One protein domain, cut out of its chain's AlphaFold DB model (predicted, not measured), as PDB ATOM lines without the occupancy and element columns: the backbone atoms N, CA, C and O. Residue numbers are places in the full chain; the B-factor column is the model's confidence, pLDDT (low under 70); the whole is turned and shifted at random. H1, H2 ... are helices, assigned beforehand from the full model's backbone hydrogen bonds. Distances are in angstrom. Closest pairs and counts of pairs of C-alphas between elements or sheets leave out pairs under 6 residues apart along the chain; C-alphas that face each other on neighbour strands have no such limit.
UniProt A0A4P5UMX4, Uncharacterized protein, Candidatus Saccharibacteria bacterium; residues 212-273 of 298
ATOM      1  N   PRO A 212      -3.854   3.298  12.949       93.38
ATOM      2  CA  PRO A 212      -4.996   4.034  12.404       93.38
ATOM      3  C   PRO A 212      -5.919   4.603  13.476       93.38
ATOM      4  O   PRO A 212      -6.217   5.796  13.454       93.38
ATOM      5  N   ILE A 213      -6.292   3.768  14.448       92.12
ATOM      6  CA  ILE A 213      -7.105   4.129  15.609       92.12
ATOM      7  C   ILE A 213      -6.251   4.058  16.885       92.12
ATOM      8  O   ILE A 213      -6.604   3.380  17.845       92.12
ATOM      9  N   GLY A 214      -5.093   4.733  16.885       85.00
ATOM     10  CA  GLY A 214      -4.237   4.913  18.066       85.00
ATOM     11  C   GLY A 214      -3.988   3.631  18.874       85.00
ATOM     12  O   GLY A 214      -3.858   2.542  18.325       85.00
ATOM     13  N   ASP A 215      -3.984   3.729  20.203       79.94
ATOM     14  CA  ASP A 215      -3.813   2.583  21.108       79.94
ATOM     15  C   ASP A 215      -4.997   1.588  21.127       79.94
ATOM     16  O   ASP A 215      -5.031   0.680  21.963       79.94
ATOM     17  N   GLY A 216      -5.940   1.719  20.188       82.19
ATOM     18  CA  GLY A 216      -7.082   0.840  20.000       82.19
ATOM     19  C   GLY A 216      -6.667  -0.597  19.696       82.19
ATOM     20  O   GLY A 216      -6.040  -0.905  18.679       82.19
ATOM     21  N   ARG A 217      -7.066  -1.511  20.580       83.00
ATOM     22  CA  ARG A 217      -6.934  -2.953  20.356       83.00
ATOM     23  C   ARG A 217      -8.090  -3.449  19.500       83.00
ATOM     24  O   ARG A 217      -9.212  -2.975  19.653       83.00
ATOM     25  N   ILE A 218      -7.839  -4.431  18.638       85.25
ATOM     26  CA  ILE A 218      -8.858  -4.976  17.722       85.25
ATOM     27  C   ILE A 218     -10.098  -5.465  18.476       85.25
ATOM     28  O   ILE A 218     -11.223  -5.223  18.048       85.25
ATOM     29  N   GLU A 219      -9.904  -6.098  19.629       83.44
ATOM     30  CA  GLU A 219     -10.986  -6.601  20.472       83.44
ATOM     31  C   GLU A 219     -11.869  -5.464  20.993       83.44
ATOM     32  O   GLU A 219     -13.090  -5.598  21.031       83.44
ATOM     33  N   ASP A 220     -11.261  -4.333  21.358       87.25
ATOM     34  CA  ASP A 220     -11.986  -3.159  21.836       87.25
ATOM     35  C   ASP A 220     -12.716  -2.455  20.688       87.25
ATOM     36  O   ASP A 220     -13.874  -2.074  20.840       87.25
ATOM     37  N   LEU A 221     -12.087  -2.346  19.515       90.44
ATOM     38  CA  LEU A 221     -12.683  -1.716  18.334       90.44
ATOM     39  C   LEU A 221     -13.897  -2.484  17.798       90.44
ATOM     40  O   LEU A 221     -14.775  -1.893  17.173       90.44
ATOM     41  N   ARG A 222     -14.002  -3.788  18.055       87.94
ATOM     42  CA  ARG A 222     -15.178  -4.580  17.665       87.94
ATOM     43  C   ARG A 222     -16.375  -4.399  18.607       87.94
ATOM     44  O   ARG A 222     -17.468  -4.866  18.286       87.94
ATOM     45  N   ARG A 223     -16.216  -3.712  19.744       89.69
ATOM     46  CA  ARG A 223     -17.317  -3.454  20.684       89.69
ATOM     47  C   ARG A 223     -18.321  -2.457  20.081       89.69
ATOM     48  O   ARG A 223     -17.890  -1.407  19.591       89.69
ATOM     49  N   PRO A 224     -19.643  -2.724  20.136       92.94
ATOM     50  CA  PRO A 224     -20.658  -1.859  19.529       92.94
ATOM     51  C   PRO A 224     -20.576  -0.392  19.959       92.94
ATOM     52  O   PRO A 224     -20.761   0.502  19.140       92.94
ATOM     53  N   GLU A 225     -20.263  -0.133  21.225       93.75
ATOM     54  CA  GLU A 225     -20.123   1.207  21.788       93.75
ATOM     55  C   GLU A 225     -18.904   1.965  21.244       93.75
ATOM     56  O   GLU A 225     -19.000   3.165  21.001       93.75
ATOM     57  N   VAL A 226     -17.787   1.274  20.993       92.06
ATOM     58  CA  VAL A 226     -16.577   1.879  20.412       92.06
ATOM     59  C   VAL A 226     -16.808   2.171  18.935       92.06
ATOM     60  O   VAL A 226     -16.519   3.275  18.477       92.06
ATOM     61  N   LYS A 227     -17.425   1.228  18.211       93.31
ATOM     62  CA  LYS A 227     -17.869   1.437  16.827       93.31
ATOM     63  C   LYS A 227     -18.800   2.644  16.720       93.31
ATOM     64  O   LYS A 227     -18.581   3.513  15.884       93.31
ATOM     65  N   ALA A 228     -19.821   2.717  17.574       93.44
ATOM     66  CA  ALA A 228     -20.774   3.821  17.575       93.44
ATOM     67  C   ALA A 228     -20.111   5.170  17.880       93.44
ATOM     68  O   ALA A 228     -20.520   6.176  17.310       93.44
ATOM     69  N   GLU A 229     -19.105   5.203  18.758       93.38
ATOM     70  CA  GLU A 229     -18.344   6.421  19.043       93.38
ATOM     71  C   GLU A 229     -17.497   6.855  17.845       93.38
ATOM     72  O   GLU A 229     -17.572   8.009  17.431       93.38
ATOM     73  N   LEU A 230     -16.750   5.930  17.237       91.62
ATOM     74  CA  LEU A 230     -15.887   6.239  16.098       91.62
ATOM     75  C   LEU A 230     -16.682   6.742  14.888       91.62
ATOM     76  O   LEU A 230     -16.257   7.680  14.219       91.62
ATOM     77  N   LEU A 231     -17.870   6.182  14.650       93.06
ATOM     78  CA  LEU A 231     -18.762   6.611  13.570       93.06
ATOM     79  C   LEU A 231     -19.362   8.017  13.772       93.06
ATOM     80  O   LEU A 231     -19.989   8.535  12.852       93.06
ATOM     81  N   LYS A 232     -19.171   8.663  14.934       93.94
ATOM     82  CA  LYS A 232     -19.533  10.084  15.127       93.94
ATOM     83  C   LYS A 232     -18.534  11.042  14.477       93.94
ATOM     84  O   LYS A 232     -18.844  12.222  14.331       93.94
ATOM     85  N   HIS A 233     -17.338  10.575  14.119       92.06
ATOM     86  CA  HIS A 233     -16.351  11.392  13.424       92.06
ATOM     87  C   HIS A 233     -16.722  11.511  11.939       92.06
ATOM     88  O   HIS A 233     -16.516  10.572  11.174       92.06
ATOM     89  N   GLU A 234     -17.235  12.681  11.538       88.56
ATOM     90  CA  GLU A 234     -17.812  12.929  10.200       88.56
ATOM     91  C   GLU A 234     -16.893  12.540   9.029       88.56
ATOM     92  O   GLU A 234     -17.387  12.076   8.006       88.56
ATOM     93  N   ASN A 235     -15.570  12.658   9.192       93.94
ATOM     94  CA  ASN A 235     -14.592  12.404   8.129       93.94
ATOM     95  C   ASN A 235     -13.693  11.184   8.389       93.94
ATOM     96  O   ASN A 235     -12.656  11.059   7.741       93.94
ATOM     97  N   LEU A 236     -14.058  10.278   9.310       94.50
ATOM     98  CA  LEU A 236     -13.213   9.136   9.704       94.50
ATOM     99  C   LEU A 236     -12.638   8.377   8.497       94.50
ATOM    100  O   LEU A 236     -11.433   8.150   8.407       94.50
ATOM    101  N   PHE A 237     -13.506   7.993   7.564       96.25
ATOM    102  CA  PHE A 237     -13.144   7.182   6.405       96.25
ATOM    103  C   PHE A 237     -12.287   7.947   5.388       96.25
ATOM    104  O   PHE A 237     -11.290   7.415   4.891       96.25
ATOM    105  N   GLU A 238     -12.614   9.215   5.119       95.81
ATOM    106  CA  GLU A 238     -11.836  10.072   4.219       95.81
ATOM    107  C   GLU A 238     -10.438  10.354   4.789       95.81
ATOM    108  O   GLU A 238      -9.434  10.218   4.080       95.81
ATOM    109  N   ASP A 239     -10.359  10.678   6.081       95.44
ATOM    110  CA  ASP A 239      -9.106  10.967   6.777       95.44
ATOM    111  C   ASP A 239      -8.171   9.751   6.761       95.44
ATOM    112  O   ASP A 239      -6.983   9.874   6.431       95.44
ATOM    113  N   LEU A 240      -8.704   8.558   7.050       96.00
ATOM    114  CA  LEU A 240      -7.940   7.314   6.989       96.00
ATOM    115  C   LEU A 240      -7.532   6.966   5.553       96.00
ATOM    116  O   LEU A 240      -6.364   6.646   5.322       96.00
ATOM    117  N   THR A 241      -8.434   7.109   4.578       95.62
ATOM    118  CA  THR A 241      -8.136   6.875   3.154       95.62
ATOM    119  C   THR A 241      -6.979   7.754   2.688       95.62
ATOM    120  O   THR A 241      -6.025   7.283   2.066       95.62
ATOM    121  N   LYS A 242      -7.015   9.046   3.028       95.06
ATOM    122  CA  LYS A 242      -5.969  10.004   2.661       95.06
ATOM    123  C   LYS A 242      -4.637   9.680   3.334       95.06
ATOM    124  O   LYS A 242      -3.598   9.755   2.675       95.06
ATOM    125  N   LYS A 243      -4.659   9.329   4.623       94.88
ATOM    126  CA  LYS A 243      -3.455   9.037   5.414       94.88
ATOM    127  C   LYS A 243      -2.781   7.728   4.987       94.88
ATOM    128  O   LYS A 243      -1.557   7.692   4.901       94.88
ATOM    129  N   TYR A 244      -3.561   6.690   4.679       94.56
ATOM    130  CA  TYR A 244      -3.073   5.326   4.425       94.56
ATOM    131  C   TYR A 244      -3.164   4.888   2.953       94.56
ATOM    132  O   TYR A 244      -2.980   3.713   2.646       94.56
ATOM    133  N   LYS A 245      -3.366   5.827   2.015       92.50
ATOM    134  CA  LYS A 245      -3.508   5.588   0.562       92.50
ATOM    135  C   LYS A 245      -2.447   4.664  -0.054       92.50
ATOM    136  O   LYS A 245      -2.696   3.982  -1.045       92.50
ATOM    137  N   SER A 246      -1.224   4.688   0.473       89.19
ATOM    138  CA  SER A 246      -0.122   3.852  -0.013       89.19
ATOM    139  C   SER A 246      -0.272   2.378   0.367       89.19
ATOM    140  O   SER A 246       0.239   1.536  -0.368       89.19
ATOM    141  N   VAL A 247      -0.977   2.087   1.462       87.75
ATOM    142  CA  VAL A 247      -1.128   0.750   2.040       87.75
ATOM    143  C   VAL A 247      -2.431   0.086   1.591       87.75
ATOM    144  O   VAL A 247      -2.407  -1.083   1.235       87.75
ATOM    145  N   ILE A 248      -3.540   0.824   1.501       90.06
ATOM    146  CA  ILE A 248      -4.879   0.284   1.173       90.06
ATOM    147  C   ILE A 248      -5.118   0.025  -0.327       90.06
ATOM    148  O   ILE A 248      -6.246   0.058  -0.802       90.06
ATOM    149  N   ARG A 249      -4.069  -0.191  -1.128       85.44
ATOM    150  CA  ARG A 249      -4.203  -0.335  -2.597       85.44
ATOM    151  C   ARG A 249      -4.989  -1.574  -3.030       85.44
ATOM    152  O   ARG A 249      -5.467  -1.625  -4.156       85.44
ATOM    153  N   ASP A 250      -5.035  -2.569  -2.163       82.81
ATOM    154  CA  ASP A 250      -5.756  -3.832  -2.300       82.81
ATOM    155  C   ASP A 250      -7.179  -3.777  -1.722       82.81
ATOM    156  O   ASP A 250      -7.904  -4.766  -1.809       82.81
ATOM    157  N   PHE A 251      -7.594  -2.642  -1.152       88.19
ATOM    158  CA  PHE A 251      -8.981  -2.418  -0.753       88.19
ATOM    159  C   PHE A 251      -9.807  -2.097  -2.002       88.19
ATOM    160  O   PHE A 251      -9.270  -1.626  -3.014       88.19
ATOM    161  N   GLU A 252     -11.114  -2.356  -1.959       84.06
ATOM    162  CA  GLU A 252     -11.984  -2.081  -3.100       84.06
ATOM    163  C   GLU A 252     -11.958  -0.579  -3.422       84.06
ATOM    164  O   GLU A 252     -12.115   0.274  -2.556       84.06
ATOM    165  N   GLY A 253     -11.620  -0.232  -4.668       84.12
ATOM    166  CA  GLY A 253     -11.448   1.166  -5.082       84.12
ATOM    167  C   GLY A 253     -10.254   1.907  -4.456       84.12
ATOM    168  O   GLY A 253     -10.052   3.082  -4.765       84.12
ATOM    169  N   GLY A 254      -9.435   1.249  -3.627       88.50
ATOM    170  CA  GLY A 254      -8.328   1.882  -2.905       88.50
ATOM    171  C   GLY A 254      -8.787   2.917  -1.876       88.50
ATOM    172  O   GLY A 254      -8.098   3.923  -1.669       88.50
ATOM    173  N   ILE A 255      -9.963   2.698  -1.289       93.31
ATOM    174  CA  ILE A 255     -10.596   3.560  -0.290       93.31
ATOM    175  C   ILE A 255     -10.976   2.744   0.946       93.31
ATOM    176  O   ILE A 255     -10.998   1.521   0.901       93.31
ATOM    177  N   ILE A 256     -11.231   3.440   2.050       94.38
ATOM    178  CA  ILE A 256     -11.912   2.906   3.232       94.38
ATOM    179  C   ILE A 256     -13.309   3.495   3.168       94.38
ATOM    180  O   ILE A 256     -13.436   4.720   3.190       94.38
ATOM    181  N   ASP A 257     -14.330   2.661   3.039       93.06
ATOM    182  CA  ASP A 257     -15.718   3.106   2.877       93.06
ATOM    183  C   ASP A 257     -16.650   2.626   3.997       93.06
ATOM    184  O   ASP A 257     -17.731   3.192   4.187       93.06
ATOM    185  N   ASP A 258     -16.203   1.657   4.794       94.06
ATOM    186  CA  ASP A 258     -16.939   1.147   5.935       94.06
ATOM    187  C   ASP A 258     -16.063   0.892   7.174       94.06
ATOM    188  O   ASP A 258     -14.852   1.128   7.224       94.06
ATOM    189  N   TYR A 259     -16.721   0.451   8.246       94.12
ATOM    190  CA  TYR A 259     -16.051   0.174   9.512       94.12
ATOM    191  C   TYR A 259     -15.216  -1.111   9.482       94.12
ATOM    192  O   TYR A 259     -14.249  -1.220  10.232       94.12
ATOM    193  N   ASP A 260     -15.576  -2.088   8.654       92.00
ATOM    194  CA  ASP A 260     -14.825  -3.337   8.569       92.00
ATOM    195  C   ASP A 260     -13.476  -3.092   7.879       92.00
ATOM    196  O   ASP A 260     -12.460  -3.623   8.333       92.00
ATOM    197  N   ASP A 261     -13.413  -2.177   6.913       93.62
ATOM    198  CA  ASP A 261     -12.167  -1.673   6.336       93.62
ATOM    199  C   ASP A 261     -11.295  -0.926   7.353       93.62
ATOM    200  O   ASP A 261     -10.071  -1.089   7.352       93.62
ATOM    201  N   VAL A 262     -11.890  -0.180   8.291       94.50
ATOM    202  CA  VAL A 262     -11.135   0.403   9.417       94.50
ATOM    203  C   VAL A 262     -10.489  -0.696  10.259       94.50
ATOM    204  O   VAL A 262      -9.314  -0.585  10.622       94.50
ATOM    205  N   ILE A 263     -11.219  -1.776  10.550       94.19
ATOM    206  CA  ILE A 263     -10.673  -2.903  11.311       94.19
ATOM    207  C   ILE A 263      -9.569  -3.620  10.527       94.19
ATOM    208  O   ILE A 263      -8.506  -3.888  11.087       94.19
ATOM    209  N   ARG A 264      -9.769  -3.878   9.230       93.75
ATOM    210  CA  ARG A 264      -8.753  -4.491   8.357       93.75
ATOM    211  C   ARG A 264      -7.482  -3.649   8.305       93.75
ATOM    212  O   ARG A 264      -6.386  -4.182   8.467       93.75
ATOM    213  N   LEU A 265      -7.615  -2.332   8.145       95.12
ATOM    214  CA  LEU A 265      -6.475  -1.421   8.176       95.12
ATOM    215  C   LEU A 265      -5.765  -1.471   9.539       95.12
ATOM    216  O   LEU A 265      -4.538  -1.549   9.578       95.12
ATOM    217  N   GLN A 266      -6.510  -1.468  10.650       95.25
ATOM    218  CA  GLN A 266      -5.927  -1.569  11.991       95.25
ATOM    219  C   GLN A 266      -5.138  -2.873  12.172       95.25
ATOM    220  O   GLN A 266      -4.027  -2.835  12.698       95.25
ATOM    221  N   GLU A 267      -5.675  -4.014  11.733       94.12
ATOM    222  CA  GLU A 267      -4.987  -5.310  11.801       94.12
ATOM    223  C   GLU A 267      -3.683  -5.303  10.998       94.12
ATOM    224  O   GLU A 267      -2.637  -5.728  11.496       94.12
ATOM    225  N   ARG A 268      -3.729  -4.775   9.772       94.31
ATOM    226  CA  ARG A 268      -2.560  -4.688   8.896       94.31
ATOM    227  C   ARG A 268      -1.466  -3.802   9.471       94.31
ATOM    228  O   ARG A 268      -0.308  -4.212   9.523       94.31
ATOM    229  N   GLU A 269      -1.827  -2.606   9.921       94.81
ATOM    230  CA  GLU A 269      -0.866  -1.667  10.493       94.81
ATOM    231  C   GLU A 269      -0.305  -2.191  11.817       94.81
ATOM    232  O   GLU A 269       0.894  -2.064  12.057       94.81
ATOM    233  N   TYR A 270      -1.119  -2.880  12.625       94.06
ATOM    234  CA  TYR A 270      -0.637  -3.592  13.808       94.06
ATOM    235  C   TYR A 270       0.432  -4.627  13.443       94.06
ATOM    236  O   TYR A 270       1.504  -4.635  14.042       94.06
ATOM    237  N   LYS A 271       0.206  -5.437  12.401       93.31
ATOM    238  CA  LYS A 271       1.194  -6.408  11.899       93.31
ATOM    239  C   LYS A 271       2.437  -5.785  11.261       93.31
ATOM    240  O   LYS A 271       3.441  -6.475  11.085       93.31
ATOM    241  N   SER A 272       2.394  -4.496  10.937       93.44
ATOM    242  CA  SER A 272       3.541  -3.750  10.413       93.44
ATOM    243  C   SER A 272       4.422  -3.127  11.504       93.44
ATOM    244  O   SER A 272       5.510  -2.634  11.199       93.44
ATOM    245  N   LEU A 273       3.985  -3.148  12.772       93.50
ATOM    246  CA  LEU A 273       4.759  -2.577  13.874       93.50
ATOM    247  C   LEU A 273       6.105  -3.306  14.020       93.50
ATOM    248  O   LEU A 273       6.124  -4.536  13.967       93.50
TER     249      LEU A 273
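What this domain is: This is residues 212 to 273 of the 298 residues of an uncharacterized protein of Candidatus Saccharibacteria bacterium (UniProt A0A4P5UMX4). A small body of four helices is arranged around one long helix, H4, with H3 alongside it on one side and the short helix H1 packed on another side. H2 stands crosswise near the first residue of H4, and the long link of residues 245 to 258 folds back from the last residue of H3 to the first of H4. The contacts between the helices are few: H1 and H4 touch, while H2 and H3 come near other helices without clearly touching them. The printed part has 62 residues, with the named helices H1, H2, H3 and H4 in that order along the chain and no named strand; its class is all helix. The whole is compact, with a radius of gyration of the C-alphas of 11.0 A, and rounded, spanning 29 by 27 by 16 A.

Where its parts are: The longest helix, H4, holds residues 259 to 272 and measures 20.0 A from C-alpha 259 at (-16.051, 0.174, 9.512) to C-alpha 272 at (3.541, -3.750, 10.413). H3 holds residues 236 to 244 and is 12.1 A long. H2, residues 224 to 230, is 10.0 A long. H1, residues 218 to 221, is 5.1 A long and begins with C-alpha 218 at (-8.858, -4.976, 17.722).

How they stand to each other: H4 touches H1 with residues 263 to 267 alone; their closest C-alphas, those of Ile 218 and Ile 263, are 7.0 A apart. H3 and H4 are close but not clearly touching, with the C-alphas of Phe 237 and Val 262 closest at 7.7 A. They run the same way at a shallow tilt of 30 degrees. H2 is close to H4 but not clearly touching it, and their lines are about perpendicular at 81 degrees; the closest C-alphas, those of Lys 227 and Tyr 259, are 7.6 A apart. H1 and H2 are close but not clearly touching, with the C-alphas of Leu 221 and Lys 227 closest at 6.3 A. H2 and H3 are close but not clearly touching, with the C-alphas of Leu 230 and Leu 236 closest at 7.5 A; they run the same way at a steep tilt of 68 degrees, only just short of about perpendicular. H1 and H3 are apart. In H2, H3 and H4 every pair of O of residue i and N of residue i+4 is within hydrogen-bond range; H1 is too short for such a pair, and its one pair of O i and N i+3 is within range.

The domain as a whole: The C-alphas of Glu 225 and Ser 246 are the two farthest apart, at 29.7 A. The printed part has no cut. The links from H1 to H2 and from H2 to H3 are tight, and the link from H3 to H4, 14 residues, is long. The mean pLDDT of the printed part is 91.4, and no printed residue is under 70.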